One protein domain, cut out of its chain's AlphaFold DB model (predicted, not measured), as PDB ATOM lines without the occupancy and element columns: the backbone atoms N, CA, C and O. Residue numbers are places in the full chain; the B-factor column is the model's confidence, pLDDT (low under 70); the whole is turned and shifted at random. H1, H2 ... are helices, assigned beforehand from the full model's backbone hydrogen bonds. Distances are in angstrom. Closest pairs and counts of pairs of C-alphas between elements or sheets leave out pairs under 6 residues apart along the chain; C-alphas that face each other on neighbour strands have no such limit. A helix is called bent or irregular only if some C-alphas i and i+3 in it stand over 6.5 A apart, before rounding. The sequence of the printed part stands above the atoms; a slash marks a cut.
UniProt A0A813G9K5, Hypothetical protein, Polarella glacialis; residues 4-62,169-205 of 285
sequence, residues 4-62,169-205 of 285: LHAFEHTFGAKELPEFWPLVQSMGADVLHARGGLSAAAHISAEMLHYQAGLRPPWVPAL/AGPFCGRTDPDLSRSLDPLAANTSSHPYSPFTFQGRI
ATOM      1  N   LEU A   4      18.537  -9.937 -20.626       73.75
ATOM      2  CA  LEU A   4      18.749  -9.074 -21.780       73.75
ATOM      3  C   LEU A   4      17.764  -7.897 -21.793       73.75
ATOM      4  O   LEU A   4      18.181  -6.762 -21.967       73.75
ATOM      5  N   HIS A   5      16.478  -8.142 -21.517       74.38
ATOM      6  CA  HIS A   5      15.468  -7.083 -21.411       74.38
ATOM      7  C   HIS A   5      15.762  -6.121 -20.251       74.38
ATOM      8  O   HIS A   5      15.685  -4.905 -20.406       74.38
ATOM      9  N   ALA A   6      16.119  -6.654 -19.079       74.31
ATOM     10  CA  ALA A   6      16.452  -5.833 -17.915       74.31
ATOM     11  C   ALA A   6      17.725  -4.998 -18.135       74.31
ATOM     12  O   ALA A   6      17.803  -3.851 -17.687       74.31
ATOM     13  N   PHE A   7      18.701  -5.563 -18.845       80.25
ATOM     14  CA  PHE A   7      19.930  -4.888 -19.226       80.25
ATOM     15  C   PHE A   7      19.659  -3.809 -20.276       80.25
ATOM     16  O   PHE A   7      20.011  -2.658 -20.052       80.25
ATOM     17  N   GLU A   8      18.946  -4.128 -21.358       79.62
ATOM     18  CA  GLU A   8      18.539  -3.171 -22.395       79.62
ATOM     19  C   GLU A   8      17.773  -1.985 -21.805       79.62
ATOM     20  O   GLU A   8      18.049  -0.836 -22.136       79.62
ATOM     21  N   HIS A   9      16.832  -2.249 -20.895       79.50
ATOM     22  CA  HIS A   9      16.049  -1.202 -20.247       79.50
ATOM     23  C   HIS A   9      16.918  -0.281 -19.373       79.50
ATOM     24  O   HIS A   9      16.629   0.908 -19.251       79.50
ATOM     25  N   THR A  10      17.965  -0.820 -18.742       82.69
ATOM     26  CA  THR A  10      18.847  -0.065 -17.836       82.69
ATOM     27  C   THR A  10      19.971   0.665 -18.575       82.69
ATOM     28  O   THR A  10      20.223   1.836 -18.300       82.69
ATOM     29  N   PHE A  11      20.649  -0.016 -19.497       83.88
ATOM     30  CA  PHE A  11      21.882   0.438 -20.149       83.88
ATOM     31  C   PHE A  11      21.669   0.861 -21.612       83.88
ATOM     32  O   PHE A  11      22.486   1.577 -22.183       83.88
ATOM     33  N   GLY A  12      20.535   0.490 -22.211       83.56
ATOM     34  CA  GLY A  12      20.186   0.790 -23.596       83.56
ATOM     35  C   GLY A  12      20.624  -0.291 -24.586       83.56
ATOM     36  O   GLY A  12      21.571  -1.041 -24.364       83.56
ATOM     37  N   ALA A  13      19.953  -0.335 -25.741       80.56
ATOM     38  CA  ALA A  13      20.203  -1.333 -26.786       80.56
ATOM     39  C   ALA A  13      21.626  -1.295 -27.382       80.56
ATOM     40  O   ALA A  13      22.082  -2.282 -27.952       80.56
ATOM     41  N   LYS A  14      22.338  -0.166 -27.262       83.06
ATOM     42  CA  LYS A  14      23.711  -0.018 -27.774       83.06
ATOM     43  C   LYS A  14      24.736  -0.829 -26.982       83.06
ATOM     44  O   LYS A  14      25.758  -1.191 -27.550       83.06
ATOM     45  N   GLU A  15      24.439  -1.130 -25.720       84.81
ATOM     46  CA  GLU A  15      25.321  -1.872 -24.811       84.81
ATOM     47  C   GLU A  15      25.096  -3.392 -24.892       84.81
ATOM     48  O   GLU A  15      25.808  -4.166 -24.260       84.81
ATOM     49  N   LEU A  16      24.104  -3.853 -25.668       78.81
ATOM     50  CA  LEU A  16      23.798  -5.281 -25.817       78.81
ATOM     51  C   LEU A  16      24.998  -6.152 -26.239       78.81
ATOM     52  O   LEU A  16      25.088  -7.263 -25.721       78.81
ATOM     53  N   PRO A  17      25.935  -5.696 -27.101       81.38
ATOM     54  CA  PRO A  17      27.125  -6.483 -27.428       81.38
ATOM     55  C   PRO A  17      28.019  -6.806 -26.219       81.38
ATOM     56  O   PRO A  17      28.667  -7.849 -26.207       81.38
ATOM     57  N   GLU A  18      28.019  -5.955 -25.188       84.38
ATOM     58  CA  GLU A  18      28.826  -6.130 -23.969       84.38
ATOM     59  C   GLU A  18      28.140  -7.027 -22.931       84.38
ATOM     60  O   GLU A  18      28.772  -7.524 -21.996       84.38
ATOM     61  N   PHE A  19      26.837  -7.272 -23.091       84.06
ATOM     62  CA  PHE A  19      26.028  -7.950 -22.087       84.06
ATOM     63  C   PHE A  19      26.485  -9.390 -21.818       84.06
ATOM     64  O   PHE A  19      26.719  -9.755 -20.666       84.06
ATOM     65  N   TRP A  20      26.620 -10.226 -22.852       80.12
ATOM     66  CA  TRP A  20      27.016 -11.626 -22.651       80.12
ATOM     67  C   TRP A  20      28.466 -11.798 -22.209       80.12
ATOM     68  O   TRP A  20      28.672 -12.586 -21.286       80.12
ATOM     69  N   PRO A  21      29.453 -11.066 -22.767       82.44
ATOM     70  CA  PRO A  21      30.801 -11.046 -22.211       82.44
ATOM     71  C   PRO A  21      30.816 -10.696 -20.718       82.44
ATOM     72  O   PRO A  21      31.480 -11.383 -19.942       82.44
ATOM     73  N   LEU A  22      30.027  -9.698 -20.295       82.81
ATOM     74  CA  LEU A  22      29.896  -9.323 -18.887       82.81
ATOM     75  C   LEU A  22      29.252 -10.436 -18.050       82.81
ATOM     76  O   LEU A  22      29.729 -10.759 -16.970       82.81
ATOM     77  N   VAL A  23      28.177 -11.057 -18.536       80.50
ATOM     78  CA  VAL A  23      27.518 -12.165 -17.827       80.50
ATOM     79  C   VAL A  23      28.441 -13.379 -17.707       80.50
ATOM     80  O   VAL A  23      28.447 -14.034 -16.667       80.50
ATOM     81  N   GLN A  24      29.235 -13.680 -18.735       77.50
ATOM     82  CA  GLN A  24      30.202 -14.778 -18.720       77.50
ATOM     83  C   GLN A  24      31.372 -14.494 -17.773       77.50
ATOM     84  O   GLN A  24      31.737 -15.382 -17.001       77.50
ATOM     85  N   SER A  25      31.919 -13.272 -17.779       80.12
ATOM     86  CA  SER A  25      32.984 -12.877 -16.847       80.12
ATOM     87  C   SER A  25      32.483 -12.866 -15.404       80.12
ATOM     88  O   SER A  25      33.098 -13.484 -14.541       80.12
ATOM     89  N   MET A  26      31.295 -12.301 -15.156       77.62
ATOM     90  CA  MET A  26      30.624 -12.390 -13.859       77.62
ATOM     91  C   MET A  26      30.356 -13.842 -13.465       77.62
ATOM     92  O   MET A  26      30.520 -14.199 -12.309       77.62
ATOM     93  N   GLY A  27      29.950 -14.698 -14.402       75.31
ATOM     94  CA  GLY A  27      29.752 -16.120 -14.148       75.31
ATOM     95  C   GLY A  27      31.030 -16.800 -13.668       75.31
ATOM     96  O   GLY A  27      30.991 -17.511 -12.668       75.31
ATOM     97  N   ALA A  28      32.157 -16.544 -14.333       71.38
ATOM     98  CA  ALA A  28      33.459 -17.067 -13.932       71.38
ATOM     99  C   ALA A  28      33.899 -16.525 -12.560       71.38
ATOM    100  O   ALA A  28      34.302 -17.305 -11.703       71.38
ATOM    101  N   ASP A  29      33.750 -15.223 -12.311       67.56
ATOM    102  CA  ASP A  29      34.218 -14.584 -11.074       67.56
ATOM    103  C   ASP A  29      33.324 -14.891  -9.859       67.56
ATOM    104  O   ASP A  29      33.809 -15.086  -8.739       67.56
ATOM    105  N   VAL A  30      32.008 -14.966 -10.071       65.75
ATOM    106  CA  VAL A  30      31.015 -15.192  -9.012       65.75
ATOM    107  C   VAL A  30      30.857 -16.677  -8.681       65.75
ATOM    108  O   VAL A  30      30.532 -17.014  -7.546       65.75
ATOM    109  N   LEU A  31      31.121 -17.590  -9.621       63.66
ATOM    110  CA  LEU A  31      31.167 -19.024  -9.309       63.66
ATOM    111  C   LEU A  31      32.478 -19.443  -8.629       63.66
ATOM    112  O   LEU A  31      32.520 -20.535  -8.059       63.66
ATOM    113  N   HIS A  32      33.534 -18.621  -8.682       56.94
ATOM    114  CA  HIS A  32      34.865 -19.045  -8.245       56.94
ATOM    115  C   HIS A  32      35.453 -18.344  -7.026       56.94
ATOM    116  O   HIS A  32      36.394 -18.917  -6.483       56.94
ATOM    117  N   ALA A  33      34.948 -17.192  -6.567       57.28
ATOM    118  CA  ALA A  33      35.615 -16.513  -5.450       57.28
ATOM    119  C   ALA A  33      34.818 -15.346  -4.822       57.28
ATOM    120  O   ALA A  33      34.449 -15.364  -3.648       57.28
ATOM    121  N   ARG A  34      34.458 -14.331  -5.618       62.34
ATOM    122  CA  ARG A  34      34.314 -12.956  -5.089       62.34
ATOM    123  C   ARG A  34      32.901 -12.496  -4.722       62.34
ATOM    124  O   ARG A  34      32.700 -11.333  -4.377       62.34
ATOM    125  N   GLY A  35      31.895 -13.365  -4.801       66.31
ATOM    126  CA  GLY A  35      30.513 -12.989  -4.500       66.31
ATOM    127  C   GLY A  35      29.528 -14.150  -4.582       66.31
ATOM    128  O   GLY A  35      29.879 -15.252  -4.983       66.31
ATOM    129  N   GLY A  36      28.273 -13.907  -4.199       74.81
ATOM    130  CA  GLY A  36      27.188 -14.879  -4.338       74.81
ATOM    131  C   GLY A  36      26.190 -14.456  -5.411       74.81
ATOM    132  O   GLY A  36      25.505 -13.449  -5.248       74.81
ATOM    133  N   LEU A  37      26.050 -15.247  -6.478       84.25
ATOM    134  CA  LEU A  37      24.945 -15.135  -7.436       84.25
ATOM    135  C   LEU A  37      23.864 -16.139  -7.050       84.25
ATOM    136  O   LEU A  37      24.161 -17.291  -6.758       84.25
ATOM    137  N   SER A  38      22.601 -15.734  -7.076       90.56
ATOM    138  CA  SER A  38      21.483 -16.667  -6.970       90.56
ATOM    139  C   SER A  38      20.341 -16.237  -7.875       90.56
ATOM    140  O   SER A  38      20.227 -15.073  -8.268       90.56
ATOM    141  N   ALA A  39      19.481 -17.189  -8.216       91.19
ATOM    142  CA  ALA A  39      18.218 -16.900  -8.870       91.19
ATOM    143  C   ALA A  39      17.089 -16.926  -7.837       91.19
ATOM    144  O   ALA A  39      16.874 -17.939  -7.174       91.19
ATOM    145  N   ALA A  40      16.311 -15.842  -7.760       90.94
ATOM    146  CA  ALA A  40      15.139 -15.765  -6.882       90.94
ATOM    147  C   ALA A  40      13.972 -16.669  -7.329       90.94
ATOM    148  O   ALA A  40      13.043 -16.916  -6.558       90.94
ATOM    149  N   ALA A  41      14.021 -17.151  -8.574       91.81
ATOM    150  CA  ALA A  41      13.037 -18.045  -9.168       91.81
ATOM    151  C   ALA A  41      13.731 -19.218  -9.853       91.81
ATOM    152  O   ALA A  41      14.705 -18.998 -10.581       91.81
ATOM    153  N   HIS A  42      13.195 -20.426  -9.712       93.38
ATOM    154  CA  HIS A  42      13.835 -21.606 -10.298       93.38
ATOM    155  C   HIS A  42      13.833 -21.533 -11.831       93.38
ATOM    156  O   HIS A  42      14.866 -21.712 -12.465       93.38
ATOM    157  N   ILE A  43      12.720 -21.106 -12.434       92.00
ATOM    158  CA  ILE A  43      12.651 -20.849 -13.877       92.00
ATOM    159  C   ILE A  43      13.684 -19.826 -14.367       92.00
ATOM    160  O   ILE A  43      14.152 -19.921 -15.496       92.00
ATOM    161  N   SER A  44      14.071 -18.855 -13.531       88.88
ATOM    162  CA  SER A  44      15.117 -17.907 -13.924       88.88
ATOM    163  C   SER A  44      16.489 -18.579 -13.956       88.88
ATOM    164  O   SER A  44      17.243 -18.290 -14.871       88.88
ATOM    165  N   ALA A  45      16.796 -19.496 -13.030       91.00
ATOM    166  CA  ALA A  45      18.032 -20.283 -13.091       91.00
ATOM    167  C   ALA A  45      18.097 -21.132 -14.370       91.00
ATOM    168  O   ALA A  45      19.109 -21.118 -15.063       91.00
ATOM    169  N   GLU A  46      16.996 -21.798 -14.728       91.44
ATOM    170  CA  GLU A  46      16.929 -22.625 -15.943       91.44
ATOM    171  C   GLU A  46      17.037 -21.782 -17.222       91.44
ATOM    172  O   GLU A  46      17.728 -22.159 -18.163       91.44
ATOM    173  N   MET A  47      16.423 -20.595 -17.259       86.69
ATOM    174  CA  MET A  47      16.588 -19.679 -18.393       86.69
ATOM    175  C   MET A  47      18.015 -19.135 -18.500       86.69
ATOM    176  O   MET A  47      18.522 -18.996 -19.608       86.69
ATOM    177  N   LEU A  48      18.690 -18.871 -17.378       84.31
ATOM    178  CA  LEU A  48      20.107 -18.490 -17.380       84.31
ATOM    179  C   LEU A  48      20.996 -19.619 -17.873       84.31
ATOM    180  O   LEU A  48      21.937 -19.375 -18.628       84.31
ATOM    181  N   HIS A  49      20.667 -20.854 -17.507       87.00
ATOM    182  CA  HIS A  49      21.373 -22.008 -18.023       87.00
ATOM    183  C   HIS A  49      21.149 -22.152 -19.530       87.00
ATOM    184  O   HIS A  49      22.110 -22.356 -20.271       87.00
ATOM    185  N   TYR A  50      19.911 -21.958 -19.988       84.62
ATOM    186  CA  TYR A  50      19.558 -21.997 -21.402       84.62
ATOM    187  C   TYR A  50      20.268 -20.921 -22.227       84.62
ATOM    188  O   TYR A  50      20.771 -21.215 -23.303       84.62
ATOM    189  N   GLN A  51      20.306 -19.680 -21.735       79.00
ATOM    190  CA  GLN A  51      20.833 -18.538 -22.484       79.00
ATOM    191  C   GLN A  51      22.338 -18.321 -22.305       79.00
ATOM    192  O   GLN A  51      22.976 -17.795 -23.193       79.00
ATOM    193  N   ALA A  52      22.922 -18.650 -21.158       77.75
ATOM    194  CA  ALA A  52      24.314 -18.293 -20.856       77.75
ATOM    195  C   ALA A  52      25.147 -19.481 -20.386       77.75
ATOM    196  O   ALA A  52      26.333 -19.335 -20.101       77.75
ATOM    197  N   GLY A  53      24.533 -20.653 -20.221       80.81
ATOM    198  CA  GLY A  53      25.178 -21.789 -19.576       80.81
ATOM    199  C   GLY A  53      25.310 -21.690 -18.067       80.81
ATOM    200  O   GLY A  53      25.695 -22.673 -17.437       80.81
ATOM    201  N   LEU A  54      24.960 -20.551 -17.475       83.44
ATOM    202  CA  LEU A  54      25.129 -20.305 -16.051       83.44
ATOM    203  C   LEU A  54      24.083 -21.056 -15.236       83.44
ATOM    204  O   LEU A  54      22.891 -20.982 -15.518       83.44
ATOM    205  N   ARG A  55      24.527 -21.736 -14.178       86.69
ATOM    206  CA  ARG A  55      23.655 -22.454 -13.239       86.69
ATOM    207  C   ARG A  55      23.735 -21.827 -11.853       86.69
ATOM    208  O   ARG A  55      24.323 -22.429 -10.954       86.69
ATOM    209  N   PRO A  56      23.198 -20.609 -11.661       87.94
ATOM    210  CA  PRO A  56      23.167 -20.042 -10.326       87.94
ATOM    211  C   PRO A  56      22.290 -20.909  -9.414       87.94
ATOM    212  O   PRO A  56      21.259 -21.422  -9.864       87.94
ATOM    213  N   PRO A  57      22.647 -21.055  -8.129       91.69
ATOM    214  CA  PRO A  57      21.784 -21.718  -7.167       91.69
ATOM    215  C   PRO A  57      20.440 -20.989  -7.077       91.69
ATOM    216  O   PRO A  57      20.360 -19.755  -7.074       91.69
ATOM    217  N   TRP A  58      19.365 -21.767  -7.003       93.81
ATOM    218  CA  TRP A  58      18.033 -21.238  -6.751       93.81
ATOM    219  C   TRP A  58      17.871 -20.959  -5.258       93.81
ATOM    220  O   TRP A  58      17.923 -21.873  -4.439       93.81
ATOM    221  N   VAL A  59      17.652 -19.690  -4.920       94.38
ATOM    222  CA  VAL A  59      17.399 -19.235  -3.552       94.38
ATOM    223  C   VAL A  59      16.105 -18.429  -3.585       94.38
ATOM    224  O   VAL A  59      16.121 -17.279  -4.026       94.38
ATOM    225  N   PRO A  60      14.961 -19.021  -3.205       92.94
ATOM    226  CA  PRO A  60      13.658 -18.409  -3.426       92.94
ATOM    227  C   PRO A  60      13.493 -17.099  -2.649       92.94
ATOM    228  O   PRO A  60      14.061 -16.901  -1.572       92.94
ATOM    229  N   ALA A  61      12.651 -16.209  -3.176       91.88
ATOM    230  CA  ALA A  61      12.243 -15.015  -2.450       91.88
ATOM    231  C   ALA A  61      11.537 -15.390  -1.136       91.88
ATOM    232  O   ALA A  61      10.500 -16.050  -1.139       91.88
ATOM    233  N   LEU A  62      12.098 -14.942  -0.012       91.94
ATOM    234  CA  LEU A  62      11.619 -15.310   1.325       91.94
ATOM    235  C   LEU A  62      10.453 -14.458   1.829       91.94
ATOM    236  O   LEU A  62       9.814 -14.823   2.812       91.94
ATOM    237  N   ALA A 169       4.472 -11.650 -20.919       61.44
ATOM    238  CA  ALA A 169       5.779 -12.173 -20.540       61.44
ATOM    239  C   ALA A 169       6.976 -11.198 -20.717       61.44
ATOM    240  O   ALA A 169       8.102 -11.646 -20.795       61.44
ATOM    241  N   GLY A 170       6.742  -9.881 -20.683       63.91
ATOM    242  CA  GLY A 170       7.695  -8.780 -20.573       63.91
ATOM    243  C   GLY A 170       8.941  -9.052 -19.717       63.91
ATOM    244  O   GLY A 170      10.078  -9.008 -20.172       63.91
ATOM    245  N   PRO A 171       8.788  -9.454 -18.443       62.72
ATOM    246  CA  PRO A 171       9.957  -9.760 -17.636       62.72
ATOM    247  C   PRO A 171      10.646 -11.065 -18.049       62.72
ATOM    248  O   PRO A 171      11.580 -11.436 -17.370       62.72
ATOM    249  N   PHE A 172      10.229 -11.791 -19.086       64.19
ATOM    250  CA  PHE A 172      10.758 -13.090 -19.532       64.19
ATOM    251  C   PHE A 172      10.930 -13.184 -21.060       64.19
ATOM    252  O   PHE A 172      10.965 -14.292 -21.596       64.19
ATOM    253  N   CYS A 173      11.125 -12.040 -21.730       65.44
ATOM    254  CA  CYS A 173      11.294 -11.944 -23.180       65.44
ATOM    255  C   CYS A 173       9.997 -12.327 -23.924       65.44
ATOM    256  O   CYS A 173       9.977 -13.150 -24.843       65.44
ATOM    257  N   GLY A 174       8.880 -11.773 -23.475       67.88
ATOM    258  CA  GLY A 174       7.542 -12.099 -23.925       67.88
ATOM    259  C   GLY A 174       7.026 -11.221 -25.043       67.88
ATOM    260  O   GLY A 174       7.673 -10.295 -25.510       67.88
ATOM    261  N   ARG A 175       5.769 -11.457 -25.420       70.31
ATOM    262  CA  ARG A 175       5.070 -10.757 -26.515       70.31
ATOM    263  C   ARG A 175       5.110  -9.223 -26.487       70.31
ATOM    264  O   ARG A 175       4.834  -8.607 -27.508       70.31
ATOM    265  N   THR A 176       5.330  -8.624 -25.319       71.06
ATOM    266  CA  THR A 176       5.374  -7.166 -25.137       71.06
ATOM    267  C   THR A 176       6.778  -6.585 -25.290       71.06
ATOM    268  O   THR A 176       6.903  -5.366 -25.274       71.06
ATOM    269  N   ASP A 177       7.805  -7.426 -25.439       70.69
ATOM    270  CA  ASP A 177       9.203  -7.001 -25.510       70.69
ATOM    271  C   ASP A 177       9.701  -6.831 -26.949       70.69
ATOM    272  O   ASP A 177       9.174  -7.474 -27.872       70.69
ATOM    273  N   PRO A 178      10.746  -6.004 -27.149       70.19
ATOM    274  CA  PRO A 178      11.447  -5.895 -28.424       70.19
ATOM    275  C   PRO A 178      11.895  -7.255 -28.977       70.19
ATOM    276  O   PRO A 178      12.195  -8.189 -28.238       70.19
ATOM    277  N   ASP A 179      11.978  -7.374 -30.305       70.75
ATOM    278  CA  ASP A 179      12.370  -8.622 -30.982       70.75
ATOM    279  C   ASP A 179      13.767  -9.094 -30.572       70.75
ATOM    280  O   ASP A 179      13.977 -10.292 -30.394       70.75
ATOM    281  N   LEU A 180      14.681  -8.145 -30.354       67.62
ATOM    282  CA  LEU A 180      16.049  -8.387 -29.893       67.62
ATOM    283  C   LEU A 180      16.086  -9.058 -28.516       67.62
ATOM    284  O   LEU A 180      16.935  -9.909 -28.273       67.62
ATOM    285  N   SER A 181      15.128  -8.752 -27.635       65.62
ATOM    286  CA  SER A 181      15.039  -9.407 -26.330       65.62
ATOM    287  C   SER A 181      14.620 -10.882 -26.453       65.62
ATOM    288  O   SER A 181      14.810 -11.639 -25.508       65.62
ATOM    289  N   ARG A 182      14.047 -11.301 -27.596       66.06
ATOM    290  CA  ARG A 182      13.441 -12.630 -27.835       66.06
ATOM    291  C   ARG A 182      14.306 -13.563 -28.682       66.06
ATOM    292  O   ARG A 182      13.936 -14.721 -28.876       66.06
ATOM    293  N   SER A 183      15.429 -13.077 -29.203       63.16
ATOM    294  CA  SER A 183      16.405 -13.901 -29.911       63.16
ATOM    295  C   SER A 183      17.396 -14.532 -28.938       63.16
ATOM    296  O   SER A 183      17.875 -13.882 -28.011       63.16
ATOM    297  N   LEU A 184      17.743 -15.794 -29.193       64.06
ATOM    298  CA  LEU A 184      19.004 -16.344 -28.712       64.06
ATOM    299  C   LEU A 184      20.131 -15.537 -29.351       64.06
ATOM    300  O   LEU A 184      20.172 -15.410 -30.575       64.06
ATOM    301  N   ASP A 185      21.018 -14.978 -28.535       62.91
ATOM    302  CA  ASP A 185      22.230 -14.373 -29.068       62.91
ATOM    303  C   ASP A 185      23.115 -15.493 -29.659       62.91
ATOM    304  O   ASP A 185      23.294 -16.531 -29.017       62.91
ATOM    305  N   PRO A 186      23.654 -15.349 -30.879       63.78
ATOM    306  CA  PRO A 186      24.558 -16.342 -31.459       63.78
ATOM    307  C   PRO A 186      25.790 -16.644 -30.589       63.78
ATOM    308  O   PRO A 186      26.343 -17.739 -30.675       63.78
ATOM    309  N   LEU A 187      26.218 -15.691 -29.754       62.12
ATOM    310  CA  LEU A 187      27.332 -15.820 -28.809       62.12
ATOM    311  C   LEU A 187      26.915 -16.479 -27.488       62.12
ATOM    312  O   LEU A 187      27.753 -17.040 -26.782       62.12
ATOM    313  N   ALA A 188      25.619 -16.481 -27.178       61.22
ATOM    314  CA  ALA A 188      25.005 -17.176 -26.047       61.22
ATOM    315  C   ALA A 188      24.918 -18.703 -26.259       61.22
ATOM    316  O   ALA A 188      24.084 -19.363 -25.647       61.22
ATOM    317  N   ALA A 189      25.762 -19.281 -27.125       53.41
ATOM    318  CA  ALA A 189      25.700 -20.658 -27.617       53.41
ATOM    319  C   ALA A 189      26.032 -21.727 -26.556       53.41
ATOM    320  O   ALA A 189      26.852 -22.617 -26.779       53.41
ATOM    321  N   ASN A 190      25.363 -21.696 -25.405       55.59
ATOM    322  CA  ASN A 190      25.132 -22.907 -24.657       55.59
ATOM    323  C   ASN A 190      23.916 -23.601 -25.272       55.59
ATOM    324  O   ASN A 190      22.769 -23.206 -25.072       55.59
ATOM    325  N   THR A 191      24.168 -24.657 -26.042       58.88
ATOM    326  CA  THR A 191      23.139 -25.618 -26.445       58.88
ATOM    327  C   THR A 191      22.747 -26.441 -25.219       58.88
ATOM    328  O   THR A 191      23.075 -27.624 -25.112       58.88
ATOM    329  N   SER A 192      22.125 -25.795 -24.236       63.66
ATOM    330  CA  SER A 192      21.607 -26.484 -23.062       63.66
ATOM    331  C   SER A 192      20.689 -27.636 -23.494       63.66
ATOM    332  O   SER A 192      20.042 -27.593 -24.541       63.66
ATOM    333  N   SER A 193      20.610 -28.679 -22.673       76.06
ATOM    334  CA  SER A 193      19.852 -29.903 -22.957       76.06
ATOM    335  C   SER A 193      18.329 -29.740 -22.871       76.06
ATOM    336  O   SER A 193      17.613 -30.743 -22.868       76.06
ATOM    337  N   HIS A 194      17.809 -28.518 -22.720       88.12
ATOM    338  CA  HIS A 194      16.368 -28.308 -22.642       88.12
ATOM    339  C   HIS A 194      15.729 -28.617 -24.013       88.12
ATOM    340  O   HIS A 194      16.132 -28.027 -25.015       88.12
ATOM    341  N   PRO A 195      14.714 -29.502 -24.086       91.62
ATOM    342  CA  PRO A 195      14.080 -29.896 -25.345       91.62
ATOM    343  C   PRO A 195      13.243 -28.786 -25.995       91.62
ATOM    344  O   PRO A 195      12.928 -28.881 -27.178       91.62
ATOM    345  N   TYR A 196      12.886 -27.736 -25.246       90.38
ATOM    346  CA  TYR A 196      12.059 -26.629 -25.723       90.38
ATOM    347  C   TYR A 196      12.725 -25.290 -25.425       90.38
ATOM    348  O   TYR A 196      13.163 -25.047 -24.302       90.38
ATOM    349  N   SER A 197      12.734 -24.387 -26.404       87.06
ATOM    350  CA  SER A 197      13.168 -23.005 -26.183       87.06
ATOM    351  C   SER A 197      12.146 -22.259 -25.317       87.06
ATOM    352  O   SER A 197      10.942 -22.355 -25.582       87.06
ATOM    353  N   PRO A 198      12.581 -21.469 -24.316       84.75
ATOM    354  CA  PRO A 198      11.669 -20.645 -23.536       84.75
ATOM    355  C   PRO A 198      11.050 -19.524 -24.380       84.75
ATOM    356  O   PRO A 198      10.076 -18.925 -23.943       84.75
ATOM    357  N   PHE A 199      11.568 -19.236 -25.581       82.12
ATOM    358  CA  PHE A 199      11.116 -18.124 -26.427       82.12
ATOM    359  C   PHE A 199      10.054 -18.521 -27.455       82.12
ATOM    360  O   PHE A 199       9.260 -17.674 -27.864       82.12
ATOM    361  N   THR A 200       9.993 -19.798 -27.852       83.69
ATOM    362  CA  THR A 200       9.127 -20.260 -28.953       83.69
ATOM    363  C   THR A 200       7.652 -19.951 -28.696       83.69
ATOM    364  O   THR A 200       6.989 -19.311 -29.511       83.69
ATOM    365  N   PHE A 201       7.133 -20.335 -27.529       83.19
ATOM    366  CA  PHE A 201       5.721 -20.135 -27.184       83.19
ATOM    367  C   PHE A 201       5.398 -18.702 -26.722       83.19
ATOM    368  O   PHE A 201       4.231 -18.371 -26.497       83.19
ATOM    369  N   GLN A 202       6.421 -17.855 -26.573       77.94
ATOM    370  CA  GLN A 202       6.316 -16.460 -26.142       77.94
ATOM    371  C   GLN A 202       6.283 -15.463 -27.318       77.94
ATOM    372  O   GLN A 202       6.409 -14.252 -27.116       77.94
ATOM    373  N   GLY A 203       6.102 -15.956 -28.550       74.50
ATOM    374  CA  GLY A 203       6.009 -15.146 -29.765       74.50
ATOM    375  C   GLY A 203       4.928 -14.049 -29.731       74.50
ATOM    376  O   GLY A 203       4.068 -13.999 -28.852       74.50
ATOM    377  N   ARG A 204       4.952 -13.152 -30.731       70.25
ATOM    378  CA  ARG A 204       4.024 -12.001 -30.812       70.25
ATOM    379  C   ARG A 204       2.551 -12.424 -30.825       70.25
ATOM    380  O   ARG A 204       1.703 -11.693 -30.316       70.25
ATOM    381  N   ILE A 205       2.247 -13.592 -31.393       74.00
ATOM    382  CA  ILE A 205       0.887 -14.125 -31.459       74.00
ATOM    383  C   ILE A 205       0.682 -15.125 -30.321       74.00
ATOM    384  O   ILE A 205       1.360 -16.146 -30.232       74.00
TER     385      ILE A 205
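This is residues 4 to 62 and 169 to 205 of the 285 residues of the protein "Hypothetical protein" of Polarella glacialis (UniProt A0A813G9K5). A long, kinked helix, H2, makes a corner with the short H1 before it and another with H3, which it only just touches near Gln 24 and Ala 52; the tiny H4 is near H1, and after it residues 183 to 205 run on as a long stretch with no named element. The printed part has 96 residues with four named helices, H1 to H4 in order, and no named strand. The class is all helix, though the helices hold 43 of the 96 residues. The whole is compact, radius of gyration of the C-alphas 13.5 A, spanning 42 by 29 by 29 A.

H1 is residues 4 to 11, from C-alpha 4 at (18.749, -9.074, -21.780). H2, residues 13 to 32, is 29.5 A long, with a kink of 39 degrees near residue 20; it is irregular, C-alphas 14 and 17 being 7.3 A apart. H3 is residues 42 to 52, 15.2 A long. H4 is residues 179 to 182, ending at (13.441, -12.630, -27.835).

H2 touches H1 with residues 15 to 19 alone, the closest C-alphas, Glu 8 and Leu 16, being 6.6 A apart; the tilt of 71 degrees is only just about perpendicular. H2 only just touches H3, with 3 pairs of C-alphas within 8 A and with residues 20 to 24 alone; the closest are Gln 24 and Ala 52, 7.2 A. H4 is close to H1 but not clearly touching, C-alphas 5 and 181 being 5.5 A apart. H1 and H3 are apart. Every O i to N i+4 pair is within hydrogen-bond range in H1 and H3, and 12 of 16 in H2; H4 is too short for such a pair.

Residues 63 to 168 are not printed, and C-alphas 62 and 169 are 22.8 A apart across the cut. Residues 183 to 205 hold no named element. pLDDT is under 70 at residues 29 to 35, 169 to 174 and 180 to 192.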